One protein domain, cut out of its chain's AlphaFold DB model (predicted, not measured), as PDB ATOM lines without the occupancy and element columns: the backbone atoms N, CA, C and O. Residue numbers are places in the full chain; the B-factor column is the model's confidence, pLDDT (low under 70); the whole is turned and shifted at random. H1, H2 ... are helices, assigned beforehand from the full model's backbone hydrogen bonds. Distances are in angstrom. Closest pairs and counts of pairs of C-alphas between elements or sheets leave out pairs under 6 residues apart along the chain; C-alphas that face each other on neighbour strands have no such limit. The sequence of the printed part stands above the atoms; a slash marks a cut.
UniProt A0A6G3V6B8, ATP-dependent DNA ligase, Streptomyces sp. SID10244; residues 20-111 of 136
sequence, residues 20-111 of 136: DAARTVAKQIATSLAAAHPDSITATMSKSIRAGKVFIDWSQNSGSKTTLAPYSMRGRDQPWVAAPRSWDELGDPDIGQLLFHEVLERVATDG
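This is residues 20 to 111 of the 136 residues of the protein "ATP-dependent DNA ligase" of Streptomyces sp. SID10244 (UniProt A0A6G3V6B8). With little regular structure, this domain is two loose lobes joined by one thread of chain, residues 65 to 69: the first holds long H1, short H2 and the loop 37 to 57, the second H3 and H4 among loops, with residues 86 to 94 sticking out. The printed part has 92 residues with four named helices, H1 to H4 in order, and no named strand; it is all helix, though named elements hold only 36 residues. It is loose, with a radius of gyration of the C-alphas of 16.0 A, and spans 40 by 32 by 27 A.

Start at H1, residues 20 to 36; it touches H2, residues 58 to 61, the closest C-alphas being those of Arg 23 and Asn 61, 4.8 A apart. H3, residues 87 to 90, and H4, residues 100 to 110, touch no helix. Every O i to N i+4 pair is within hydrogen-bond range in H1 and H4; H2 and H3 are too short for one.

Find C-alpha 20 at (48.537, 3.123, 173.734); H1 runs 24.2 A from there. H2 spans 6.2 A, H3 5.2 A and H4 15.1 A, ending at C-alpha 110, (52.886, -5.976, 140.012).

The farthest C-alphas, Ser 48 and Ala 108, are 42.8 A apart. Links H1 to H2 and H2 to H3 are long. The printed part has no cut, and no printed residue is under 70 in pLDDT.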
ATOM      1  N   ASP A  20      47.997   3.871 172.592       92.25
ATOM      2  CA  ASP A  20      48.537   3.123 173.734       92.25
ATOM      3  C   ASP A  20      48.127   1.643 173.732       92.25
ATOM      4  O   ASP A  20      48.907   0.781 174.151       92.25
ATOM      5  N   ALA A  21      46.937   1.329 173.209       93.12
ATOM      6  CA  ALA A  21      46.485  -0.045 173.033       93.12
ATOM      7  C   ALA A  21      47.286  -0.742 171.923       93.12
ATOM      8  O   ALA A  21      47.842  -1.813 172.162       93.12
ATOM      9  N   ALA A  22      47.451  -0.096 170.761       92.94
ATOM     10  CA  ALA A  22      48.286  -0.611 169.670       92.94
ATOM     11  C   ALA A  22      49.734  -0.857 170.127       92.94
ATOM     12  O   ALA A  22      50.306  -1.923 169.896       92.94
ATOM     13  N   ARG A  23      50.312   0.093 170.872       93.94
ATOM     14  CA  ARG A  23      51.646  -0.034 171.473       93.94
ATOM     15  C   ARG A  23      51.738  -1.191 172.464       93.94
ATOM     16  O   ARG A  23      52.780  -1.840 172.532       93.94
ATOM     17  N   THR A  24      50.685  -1.446 173.236       94.88
ATOM     18  CA  THR A  24      50.643  -2.570 174.182       94.88
ATOM     19  C   THR A  24      50.668  -3.906 173.444       94.88
ATOM     20  O   THR A  24      51.504  -4.747 173.772       94.88
ATOM     21  N   VAL A  25      49.844  -4.063 172.403       94.62
ATOM     22  CA  VAL A  25      49.825  -5.266 171.551       94.62
ATOM     23  C   VAL A  25      51.184  -5.478 170.879       94.62
ATOM     24  O   VAL A  25      51.782  -6.545 171.007       94.62
ATOM     25  N   ALA A  26      51.739  -4.439 170.249       94.88
ATOM     26  CA  ALA A  26      53.053  -4.515 169.613       94.88
ATOM     27  C   ALA A  26      54.162  -4.898 170.606       94.88
ATOM     28  O   ALA A  26      55.058  -5.676 170.276       94.88
ATOM     29  N   LYS A  27      54.100  -4.381 171.842       95.75
ATOM     30  CA  LYS A  27      55.058  -4.731 172.895       95.75
ATOM     31  C   LYS A  27      54.930  -6.196 173.299       95.75
ATOM     32  O   LYS A  27      55.960  -6.841 173.439       95.75
ATOM     33  N   GLN A  28      53.710  -6.710 173.461       96.62
ATOM     34  CA  GLN A  28      53.473  -8.119 173.784       96.62
ATOM     35  C   GLN A  28      54.053  -9.039 172.705       96.62
ATOM     36  O   GLN A  28      54.842  -9.922 173.033       96.62
ATOM     37  N   ILE A  29      53.756  -8.769 171.428       96.12
ATOM     38  CA  ILE A  29      54.311  -9.512 170.284       96.12
ATOM     39  C   ILE A  29      55.843  -9.483 170.320       96.12
ATOM     40  O   ILE A  29      56.487 -10.531 170.280       96.12
ATOM     41  N   ALA A  30      56.435  -8.293 170.468       95.75
ATOM     42  CA  ALA A  30      57.884  -8.132 170.524       95.75
ATOM     43  C   ALA A  30      58.517  -8.931 171.671       95.75
ATOM     44  O   ALA A  30      59.529  -9.602 171.472       95.75
ATOM     45  N   THR A  31      57.934  -8.876 172.874       96.12
ATOM     46  CA  THR A  31      58.459  -9.601 174.039       96.12
ATOM     47  C   THR A  31      58.311 -11.109 173.906       96.12
ATOM     48  O   THR A  31      59.237 -11.826 174.274       96.12
ATOM     49  N   SER A  32      57.200 -11.595 173.346       97.38
ATOM     50  CA  SER A  32      56.976 -13.026 173.126       97.38
ATOM     51  C   SER A  32      57.944 -13.588 172.086       97.38
ATOM     52  O   SER A  32      58.571 -14.615 172.331       97.38
ATOM     53  N   LEU A  33      58.149 -12.882 170.969       96.38
ATOM     54  CA  LEU A  33      59.123 -13.281 169.946       96.38
ATOM     55  C   LEU A  33      60.560 -13.240 170.471       96.38
ATOM     56  O   LEU A  33      61.336 -14.149 170.197       96.38
ATOM     57  N   ALA A  34      60.916 -12.225 171.263       95.44
ATOM     58  CA  ALA A  34      62.233 -12.156 171.894       95.44
ATOM     59  C   ALA A  34      62.458 -13.285 172.917       95.44
ATOM     60  O   ALA A  34      63.588 -13.735 173.079       95.44
ATOM     61  N   ALA A  35      61.408 -13.748 173.601       95.69
ATOM     62  CA  ALA A  35      61.493 -14.890 174.507       95.69
ATOM     63  C   ALA A  35      61.621 -16.226 173.755       95.69
ATOM     64  O   ALA A  35      62.368 -17.095 174.193       95.69
ATOM     65  N   ALA A  36      60.925 -16.376 172.622       97.38
ATOM     66  CA  ALA A  36      60.990 -17.570 171.778       97.38
ATOM     67  C   ALA A  36      62.299 -17.669 170.973       97.38
ATOM     68  O   ALA A  36      62.801 -18.765 170.739       97.38
ATOM     69  N   HIS A  37      62.870 -16.529 170.578       95.81
ATOM     70  CA  HIS A  37      64.073 -16.446 169.746       95.81
ATOM     71  C   HIS A  37      65.125 -15.502 170.359       95.81
ATOM     72  O   HIS A  37      65.480 -14.483 169.756       95.81
ATOM     73  N   PRO A  38      65.647 -15.810 171.562       92.50
ATOM     74  CA  PRO A  38      66.512 -14.897 172.306       92.50
ATOM     75  C   PRO A  38      67.846 -14.613 171.613       92.50
ATOM     76  O   PRO A  38      68.438 -13.564 171.867       92.50
ATOM     77  N   ASP A  39      68.319 -15.499 170.733       92.38
ATOM     78  CA  ASP A  39      69.600 -15.348 170.034       92.38
ATOM     79  C   ASP A  39      69.518 -14.442 168.801       92.38
ATOM     80  O   ASP A  39      70.524 -13.842 168.428       92.38
ATOM     81  N   SER A  40      68.329 -14.274 168.213       93.00
ATOM     82  CA  SER A  40      68.129 -13.514 166.971       93.00
ATOM     83  C   SER A  40      67.209 -12.300 167.115       93.00
ATOM     84  O   SER A  40      67.284 -11.396 166.285       93.00
ATOM     85  N   ILE A  41      66.379 -12.221 168.162       94.31
ATOM     86  CA  ILE A  41      65.384 -11.153 168.353       94.31
ATOM     87  C   ILE A  41      65.577 -10.460 169.706       94.31
ATOM     88  O   ILE A  41      65.934 -11.064 170.714       94.31
ATOM     89  N   THR A  42      65.322  -9.151 169.750       93.81
ATOM     90  CA  THR A  42      65.266  -8.381 170.996       93.81
ATOM     91  C   THR A  42      64.121  -7.370 170.994       93.81
ATOM     92  O   THR A  42      63.844  -6.715 169.992       93.81
ATOM     93  N   ALA A  43      63.473  -7.210 172.149       91.69
ATOM     94  CA  ALA A  43      62.454  -6.186 172.401       91.69
ATOM     95  C   ALA A  43      62.988  -5.014 173.247       91.69
ATOM     96  O   ALA A  43      62.243  -4.094 173.603       91.69
ATOM     97  N   THR A  44      64.277  -5.033 173.595       86.00
ATOM     98  CA  THR A  44      64.862  -4.084 174.542       86.00
ATOM     99  C   THR A  44      65.557  -2.930 173.824       86.00
ATOM    100  O   THR A  44      66.261  -3.098 172.825       86.00
ATOM    101  N   MET A  45      65.381  -1.717 174.355       76.94
ATOM    102  CA  MET A  45      65.881  -0.506 173.704       76.94
ATOM    103  C   MET A  45      67.400  -0.305 173.778       76.94
ATOM    104  O   MET A  45      67.954   0.464 172.992       76.94
ATOM    105  N   SER A  46      68.081  -0.968 174.715       78.38
ATOM    106  CA  SER A  46      69.518  -0.769 174.896       78.38
ATOM    107  C   SER A  46      70.292  -1.196 173.648       78.38
ATOM    108  O   SER A  46      70.153  -2.318 173.170       78.38
ATOM    109  N   LYS A  47      71.139  -0.303 173.120       71.81
ATOM    110  CA  LYS A  47      71.953  -0.579 171.926       71.81
ATOM    111  C   LYS A  47      72.978  -1.695 172.155       71.81
ATOM    112  O   LYS A  47      73.291  -2.406 171.208       71.81
ATOM    113  N   SER A  48      73.459  -1.873 173.389       73.12
ATOM    114  CA  SER A  48      74.503  -2.855 173.721       73.12
ATOM    115  C   SER A  48      74.075  -4.310 173.507       73.12
ATOM    116  O   SER A  48      74.910  -5.156 173.224       73.12
ATOM    117  N   ILE A  49      72.776  -4.594 173.589       73.56
ATOM    118  CA  ILE A  49      72.199  -5.946 173.481       73.56
ATOM    119  C   ILE A  49      71.552  -6.220 172.116       73.56
ATOM    120  O   ILE A  49      70.930  -7.262 171.930       73.56
ATOM    121  N   ARG A  50      71.661  -5.277 171.169       77.94
ATOM    122  CA  ARG A  50      71.130  -5.409 169.800       77.94
ATOM    123  C   ARG A  50      72.154  -5.949 168.804       77.94
ATOM    124  O   ARG A  50      71.786  -6.242 167.674       77.94
ATOM    125  N   ALA A  51      73.430  -6.031 169.179       82.00
ATOM    126  CA  ALA A  51      74.460  -6.534 168.279       82.00
ATOM    127  C   ALA A  51      74.109  -7.965 167.834       82.00
ATOM    128  O   ALA A  51      73.888  -8.833 168.675       82.00
ATOM    129  N   GLY A  52      74.001  -8.177 166.520       84.69
ATOM    130  CA  GLY A  52      73.625  -9.466 165.930       84.69
ATOM    131  C   GLY A  52      72.140  -9.840 166.024       84.69
ATOM    132  O   GLY A  52      71.790 -10.935 165.604       84.69
ATOM    133  N   LYS A  53      71.265  -8.964 166.543       91.00
ATOM    134  CA  LYS A  53      69.833  -9.255 166.739       91.00
ATOM    135  C   LYS A  53      68.934  -8.270 166.005       91.00
ATOM    136  O   LYS A  53      69.223  -7.075 165.922       91.00
ATOM    137  N   VAL A  54      67.782  -8.756 165.560       91.88
ATOM    138  CA  VAL A  54      66.685  -7.937 165.053       91.88
ATOM    139  C   VAL A  54      65.954  -7.307 166.236       91.88
ATOM    140  O   VAL A  54      65.429  -7.994 167.112       91.88
ATOM    141  N   PHE A  55      65.925  -5.976 166.277       93.69
ATOM    142  CA  PHE A  55      65.160  -5.236 167.277       93.69
ATOM    143  C   PHE A  55      63.749  -4.949 166.762       93.69
ATOM    144  O   PHE A  55      63.592  -4.232 165.773       93.69
ATOM    145  N   ILE A  56      62.735  -5.453 167.465       94.69
ATOM    146  CA  ILE A  56      61.333  -5.123 167.187       94.69
ATOM    147  C   ILE A  56      60.982  -3.839 167.940       94.69
ATOM    148  O   ILE A  56      60.791  -3.839 169.161       94.69
ATOM    149  N   ASP A  57      60.907  -2.728 167.207       93.25
ATOM    150  CA  ASP A  57      60.629  -1.409 167.775       93.25
ATOM    151  C   ASP A  57      59.133  -1.182 168.025       93.25
ATOM    152  O   ASP A  57      58.455  -0.424 167.332       93.25
ATOM    153  N   TRP A  58      58.615  -1.808 169.081       93.31
ATOM    154  CA  TRP A  58      57.227  -1.634 169.516       93.31
ATOM    155  C   TRP A  58      56.879  -0.179 169.881       93.31
ATOM    156  O   TRP A  58      55.699   0.180 169.927       93.31
ATOM    157  N   SER A  59      57.876   0.682 170.124       90.81
ATOM    158  CA  SER A  59      57.661   2.079 170.512       90.81
ATOM    159  C   SER A  59      57.224   2.989 169.363       90.81
ATOM    160  O   SER A  59      56.688   4.065 169.638       90.81
ATOM    161  N   GLN A  60      57.373   2.547 168.107       90.94
ATOM    162  CA  GLN A  60      56.893   3.272 166.922       90.94
ATOM    163  C   GLN A  60      55.366   3.450 166.904       90.94
ATOM    164  O   GLN A  60      54.871   4.370 166.268       90.94
ATOM    165  N   ASN A  61      54.624   2.642 167.668       90.25
ATOM    166  CA  ASN A  61      53.162   2.712 167.776       90.25
ATOM    167  C   ASN A  61      52.650   3.813 168.731       90.25
ATOM    168  O   ASN A  61      51.466   3.866 169.047       90.25
ATOM    169  N   SER A  62      53.526   4.677 169.253       87.25
ATOM    170  CA  SER A  62      53.091   5.835 170.043       87.25
ATOM    171  C   SER A  62      52.513   6.919 169.132       87.25
ATOM    172  O   SER A  62      53.135   7.275 168.138       87.25
ATOM    173  N   GLY A  63      51.400   7.544 169.530       83.25
ATOM    174  CA  GLY A  63      50.774   8.639 168.769       83.25
ATOM    175  C   GLY A  63      51.641   9.899 168.604       83.25
ATOM    176  O   GLY A  63      51.300  10.786 167.836       83.25
ATOM    177  N   SER A  64      52.771   9.980 169.315       86.31
ATOM    178  CA  SER A  64      53.760  11.062 169.200       86.31
ATOM    179  C   SER A  64      54.884  10.773 168.195       86.31
ATOM    180  O   SER A  64      55.739  11.627 167.957       86.31
ATOM    181  N   LYS A  65      54.936   9.555 167.645       88.12
ATOM    182  CA  LYS A  65      55.968   9.108 166.704       88.12
ATOM    183  C   LYS A  65      55.448   9.196 165.276       88.12
ATOM    184  O   LYS A  65      54.269   8.992 165.015       88.12
ATOM    185  N   THR A  66      56.357   9.473 164.349       85.31
ATOM    186  CA  THR A  66      56.071   9.460 162.917       85.31
ATOM    187  C   THR A  66      56.705   8.232 162.279       85.31
ATOM    188  O   THR A  66      57.866   7.911 162.531       85.31
ATOM    189  N   THR A  67      55.940   7.563 161.422       87.75
ATOM    190  CA  THR A  67      56.430   6.492 160.551       87.75
ATOM    191  C   THR A  67      56.389   7.007 159.123       87.75
ATOM    192  O   THR A  67      55.432   7.670 158.729       87.75
ATOM    193  N   LEU A  68      57.440   6.743 158.346       91.69
ATOM    194  CA  LEU A  68      57.423   7.105 156.931       91.69
ATOM    195  C   LEU A  68      56.340   6.296 156.217       91.69
ATOM    196  O   LEU A  68      56.300   5.074 156.371       91.69
ATOM    197  N   ALA A  69      55.498   6.984 155.451       93.50
ATOM    198  CA  ALA A  69      54.449   6.345 154.677       93.50
ATOM    199  C   ALA A  69      55.045   5.416 153.597       93.50
ATOM    200  O   ALA A  69      56.127   5.712 153.067       93.50
ATOM    201  N   PRO A  70      54.355   4.312 153.256       94.94
ATOM    202  CA  PRO A  70      54.700   3.499 152.095       94.94
ATOM    203  C   PRO A  70      54.883   4.354 150.834       94.94
ATOM    204  O   PRO A  70      54.278   5.419 150.701       94.94
ATOM    205  N   TYR A  71      55.769   3.916 149.940       96.00
ATOM    206  CA  TYR A  71      56.119   4.588 148.679       96.00
ATOM    207  C   TYR A  71      56.789   5.969 148.806       96.00
ATOM    208  O   TYR A  71      57.190   6.559 147.805       96.00
ATOM    209  N   SER A  72      57.002   6.481 150.021       96.31
ATOM    210  CA  SER A  72      57.707   7.750 150.222       96.31
ATOM    211  C   SER A  72      59.228   7.596 150.111       96.31
ATOM    212  O   SER A  72      59.810   6.608 150.571       96.31
ATOM    213  N   MET A  73      59.888   8.615 149.552       96.19
ATOM    214  CA  MET A  73      61.351   8.703 149.476       96.19
ATOM    215  C   MET A  73      61.973   9.160 150.801       96.19
ATOM    216  O   MET A  73      61.407   9.956 151.553       96.19
ATOM    217  N   ARG A  74      63.194   8.696 151.072       93.19
ATOM    218  CA  ARG A  74      64.035   9.174 152.174       93.19
ATOM    219  C   ARG A  74      64.850  10.388 151.736       93.19
ATOM    220  O   ARG A  74      65.506  10.357 150.704       93.19
ATOM    221  N   GLY A  75      64.891  11.419 152.581       89.69
ATOM    222  CA  GLY A  75      65.799  12.561 152.418       89.69
ATOM    223  C   GLY A  75      67.246  12.189 152.757       89.69
ATOM    224  O   GLY A  75      67.720  12.488 153.850       89.69
ATOM    225  N   ARG A  76      67.917  11.476 151.851       86.81
ATOM    226  CA  ARG A  76      69.336  11.093 151.906       86.81
ATOM    227  C   ARG A  76      69.964  11.310 150.531       86.81
ATOM    228  O   ARG A  76      69.228  11.424 149.557       86.81
ATOM    229  N   ASP A  77      71.297  11.295 150.459       89.06
ATOM    230  CA  ASP A  77      72.050  11.441 149.200       89.06
ATOM    231  C   ASP A  77      71.538  10.492 148.112       89.06
ATOM    232  O   ASP A  77      71.345  10.893 146.968       89.06
ATOM    233  N   GLN A  78      71.250   9.247 148.502       90.56
ATOM    234  CA  GLN A  78      70.486   8.318 147.685       90.56
ATOM    235  C   GLN A  78      69.028   8.260 148.177       90.56
ATOM    236  O   GLN A  78      68.793   7.837 149.321       90.56
ATOM    237  N   PRO A  79      68.045   8.664 147.349       91.81
ATOM    238  CA  PRO A  79      66.651   8.825 147.756       91.81
ATOM    239  C   PRO A  79      65.895   7.490 147.734       91.81
ATOM    240  O   PRO A  79      64.954   7.289 146.970       91.81
ATOM    241  N   TRP A  80      66.320   6.555 148.582       97.00
ATOM    242  CA  TRP A  80      65.676   5.251 148.708       97.00
ATOM    243  C   TRP A  80      64.210   5.364 149.129       97.00
ATOM    244  O   TRP A  80      63.857   6.182 149.985       97.00
ATOM    245  N   VAL A  81      63.372   4.492 148.581       97.25
ATOM    246  CA  VAL A  81      61.933   4.443 148.846       97.25
ATOM    247  C   VAL A  81      61.619   3.446 149.961       97.25
ATOM    248  O   VAL A  81      62.212   2.367 150.049       97.25
ATOM    249  N   ALA A  82      60.646   3.781 150.812       96.94
ATOM    250  CA  ALA A  82      59.970   2.798 151.656       96.94
ATOM    251  C   ALA A  82      59.045   1.920 150.799       96.94
ATOM    252  O   ALA A  82      57.832   2.112 150.774       96.94
ATOM    253  N   ALA A  83      59.643   1.003 150.041       97.06
ATOM    254  CA  ALA A  83      58.943   0.193 149.055       97.06
ATOM    255  C   ALA A  83      58.282  -1.028 149.718       97.06
ATOM    256  O   ALA A  83      58.993  -1.810 150.364       97.06
ATOM    257  N   PRO A  84      56.959  -1.221 149.596       96.50
ATOM    258  CA  PRO A  84      56.300  -2.479 149.945       96.50
ATOM    259  C   PRO A  84      56.947  -3.674 149.242       96.50
ATOM    260  O   PRO A  84      57.537  -3.531 148.172       96.50
ATOM    261  N   ARG A  85      56.902  -4.835 149.894       95.44
ATOM    262  CA  ARG A  85      57.509  -6.086 149.424       95.44
ATOM    263  C   ARG A  85      56.541  -7.227 149.671       95.44
ATOM    264  O   ARG A  85      55.865  -7.219 150.699       95.44
ATOM    265  N   SER A  86      56.525  -8.188 148.758       93.81
ATOM    266  CA  SER A  86      55.870  -9.477 148.971       93.81
ATOM    267  C   SER A  86      56.659 -10.327 149.975       93.81
ATOM    268  O   SER A  86      57.832 -10.057 150.242       93.81
ATOM    269  N   TRP A  87      56.024 -11.357 150.537       93.00
ATOM    270  CA  TRP A  87      56.693 -12.293 151.446       93.00
ATOM    271  C   TRP A  87      57.785 -13.112 150.753       93.00
ATOM    272  O   TRP A  87      58.840 -13.315 151.351       93.00
ATOM    273  N   ASP A  88      57.573 -13.498 149.493       92.88
ATOM    274  CA  ASP A  88      58.538 -14.276 148.708       92.88
ATOM    275  C   ASP A  88      59.855 -13.515 148.517       92.88
ATOM    276  O   ASP A  88      60.936 -14.071 148.698       92.88
ATOM    277  N   GLU A  89      59.778 -12.206 148.260       93.56
ATOM    278  CA  GLU A  89      60.964 -11.351 148.142       93.56
ATOM    279  C   GLU A  89      61.763 -11.257 149.443       93.56
ATOM    280  O   GLU A  89      62.977 -11.074 149.405       93.56
ATOM    281  N   LEU A  90      61.114 -11.355 150.609       92.12
ATOM    282  CA  LEU A  90      61.814 -11.260 151.893       92.12
ATOM    283  C   LEU A  90      62.703 -12.480 152.175       92.12
ATOM    284  O   LEU A  90      63.562 -12.397 153.053       92.12
ATOM    285  N   GLY A  91      62.504 -13.587 151.453       90.19
ATOM    286  CA  GLY A  91      63.377 -14.758 151.494       90.19
ATOM    287  C   GLY A  91      64.650 -14.616 150.653       90.19
ATOM    288  O   GLY A  91      65.568 -15.419 150.816       90.19
ATOM    289  N   ASP A  92      64.723 -13.610 149.779       92.94
ATOM    290  CA  ASP A  92      65.863 -13.386 148.896       92.94
ATOM    291  C   ASP A  92      67.032 -12.728 149.663       92.94
ATOM    292  O   ASP A  92      66.879 -11.616 150.186       92.94
ATOM    293  N   PRO A  93      68.217 -13.372 149.751       89.25
ATOM    294  CA  PRO A  93      69.386 -12.778 150.398       89.25
ATOM    295  C   PRO A  93      69.886 -11.499 149.709       89.25
ATOM    296  O   PRO A  93      70.545 -10.688 150.364       89.25
ATOM    297  N   ASP A  94      69.556 -11.297 148.432       90.44
ATOM    298  CA  ASP A  94      69.981 -10.149 147.632       90.44
ATOM    299  C   ASP A  94      68.962  -8.993 147.663       90.44
ATOM    300  O   ASP A  94      69.109  -7.997 146.943       90.44
ATOM    301  N   ILE A  95      67.944  -9.064 148.534       92.94
ATOM    302  CA  ILE A  95      66.919  -8.022 148.629       92.94
ATOM    303  C   ILE A  95      67.516  -6.637 148.948       92.94
ATOM    304  O   ILE A  95      68.031  -6.345 150.032       92.94
ATOM    305  N   GLY A  96      67.375  -5.727 147.982       92.75
ATOM    306  CA  GLY A  96      67.871  -4.354 148.053       92.75
ATOM    307  C   GLY A  96      66.827  -3.303 148.454       92.75
ATOM    308  O   GLY A  96      65.616  -3.545 148.530       92.75
ATOM    309  N   GLN A  97      67.310  -2.079 148.684       95.25
ATOM    310  CA  GLN A  97      66.459  -0.883 148.656       95.25
ATOM    311  C   GLN A  97      66.208  -0.467 147.203       95.25
ATOM    312  O   GLN A  97      67.026  -0.768 146.343       95.25
ATOM    313  N   LEU A  98      65.093   0.225 146.952       96.38
ATOM    314  CA  LEU A  98      64.711   0.663 145.607       96.38
ATOM    315  C   LEU A  98      64.707   2.178 145.488       96.38
ATOM    316  O   LEU A  98      64.293   2.890 146.412       96.38
ATOM    317  N   LEU A  99      65.155   2.658 144.337       96.81
ATOM    318  CA  LEU A  99      64.974   4.016 143.861       96.81
ATOM    319  C   LEU A  99      63.544   4.217 143.358       96.81
ATOM    320  O   LEU A  99      62.808   3.278 143.063       96.81
ATOM    321  N   PHE A 100      63.155   5.482 143.237       95.69
ATOM    322  CA  PHE A 100      61.812   5.863 142.810       95.69
ATOM    323  C   PHE A 100      61.410   5.277 141.447       95.69
ATOM    324  O   PHE A 100      60.297   4.779 141.319       95.69
ATOM    325  N   HIS A 101      62.301   5.283 140.453       96.62
ATOM    326  CA  HIS A 101      61.978   4.751 139.124       96.62
ATOM    327  C   HIS A 101      61.756   3.230 139.139       96.62
ATOM    328  O   HIS A 101      60.809   2.758 138.522       96.62
ATOM    329  N   GLU A 102      62.545   2.479 139.915       97.19
ATOM    330  CA  GLU A 102      62.374   1.027 140.079       97.19
ATOM    331  C   GLU A 102      61.033   0.709 140.753       97.19
ATOM    332  O   GLU A 102      60.354  -0.249 140.398       97.19
ATOM    333  N   VAL A 103      60.612   1.538 141.715       97.06
ATOM    334  CA  VAL A 103      59.291   1.402 142.344       97.06
ATOM    335  C   VAL A 103      58.167   1.687 141.349       97.06
ATOM    336  O   VAL A 103      57.183   0.957 141.349       97.06
ATOM    337  N   LEU A 104      58.298   2.702 140.490       96.38
ATOM    338  CA  LEU A 104      57.294   2.983 139.458       96.38
ATOM    339  C   LEU A 104      57.149   1.830 138.460       96.38
ATOM    340  O   LEU A 104      56.027   1.443 138.139       96.38
ATOM    341  N   GLU A 105      58.265   1.270 137.993       96.81
ATOM    342  CA  GLU A 105      58.276   0.111 137.089       96.81
ATOM    343  C   GLU A 105      57.587  -1.098 137.724       96.81
ATOM    344  O   GLU A 105      56.778  -1.776 137.086       96.81
ATOM    345  N   ARG A 106      57.849  -1.329 139.012       95.38
ATOM    346  CA  ARG A 106      57.197  -2.394 139.771       95.38
ATOM    347  C   ARG A 106      55.713  -2.166 139.956       95.38
ATOM    348  O   ARG A 106      54.952  -3.076 139.685       95.38
ATOM    349  N   VAL A 107      55.275  -0.973 140.353       95.75
ATOM    350  CA  VAL A 107      53.835  -0.694 140.498       95.75
ATOM    351  C   VAL A 107      53.106  -0.881 139.162       95.75
ATOM    352  O   VAL A 107      51.979  -1.364 139.141       95.75
ATOM    353  N   ALA A 108      53.753  -0.561 138.036       96.25
ATOM    354  CA  ALA A 108      53.194  -0.818 136.710       96.25
ATOM    355  C   ALA A 108      53.105  -2.316 136.352       96.25
ATOM    356  O   ALA A 108      52.256  -2.690 135.545       96.25
ATOM    357  N   THR A 109      53.972  -3.155 136.926       96.19
ATOM    358  CA  THR A 109      54.065  -4.596 136.631       96.19
ATOM    359  C   THR A 109      53.236  -5.438 137.603       96.19
ATOM    360  O   THR A 109      52.452  -6.283 137.179       96.19
ATOM    361  N   ASP A 110      53.392  -5.173 138.897       94.31
ATOM    362  CA  ASP A 110      52.886  -5.976 140.012       94.31
ATOM    363  C   ASP A 110      51.619  -5.371 140.644       94.31
ATOM    364  O   ASP A 110      50.928  -6.036 141.413       94.31
ATOM    365  N   GLY A 111      51.306  -4.105 140.346       94.81
ATOM    366  CA  GLY A 111      50.246  -3.353 141.020       94.81
ATOM    367  C   GLY A 111      50.656  -2.825 142.400       94.81
ATOM    368  O   GLY A 111      51.841  -2.694 142.722       94.81
TER     369      GLY A 111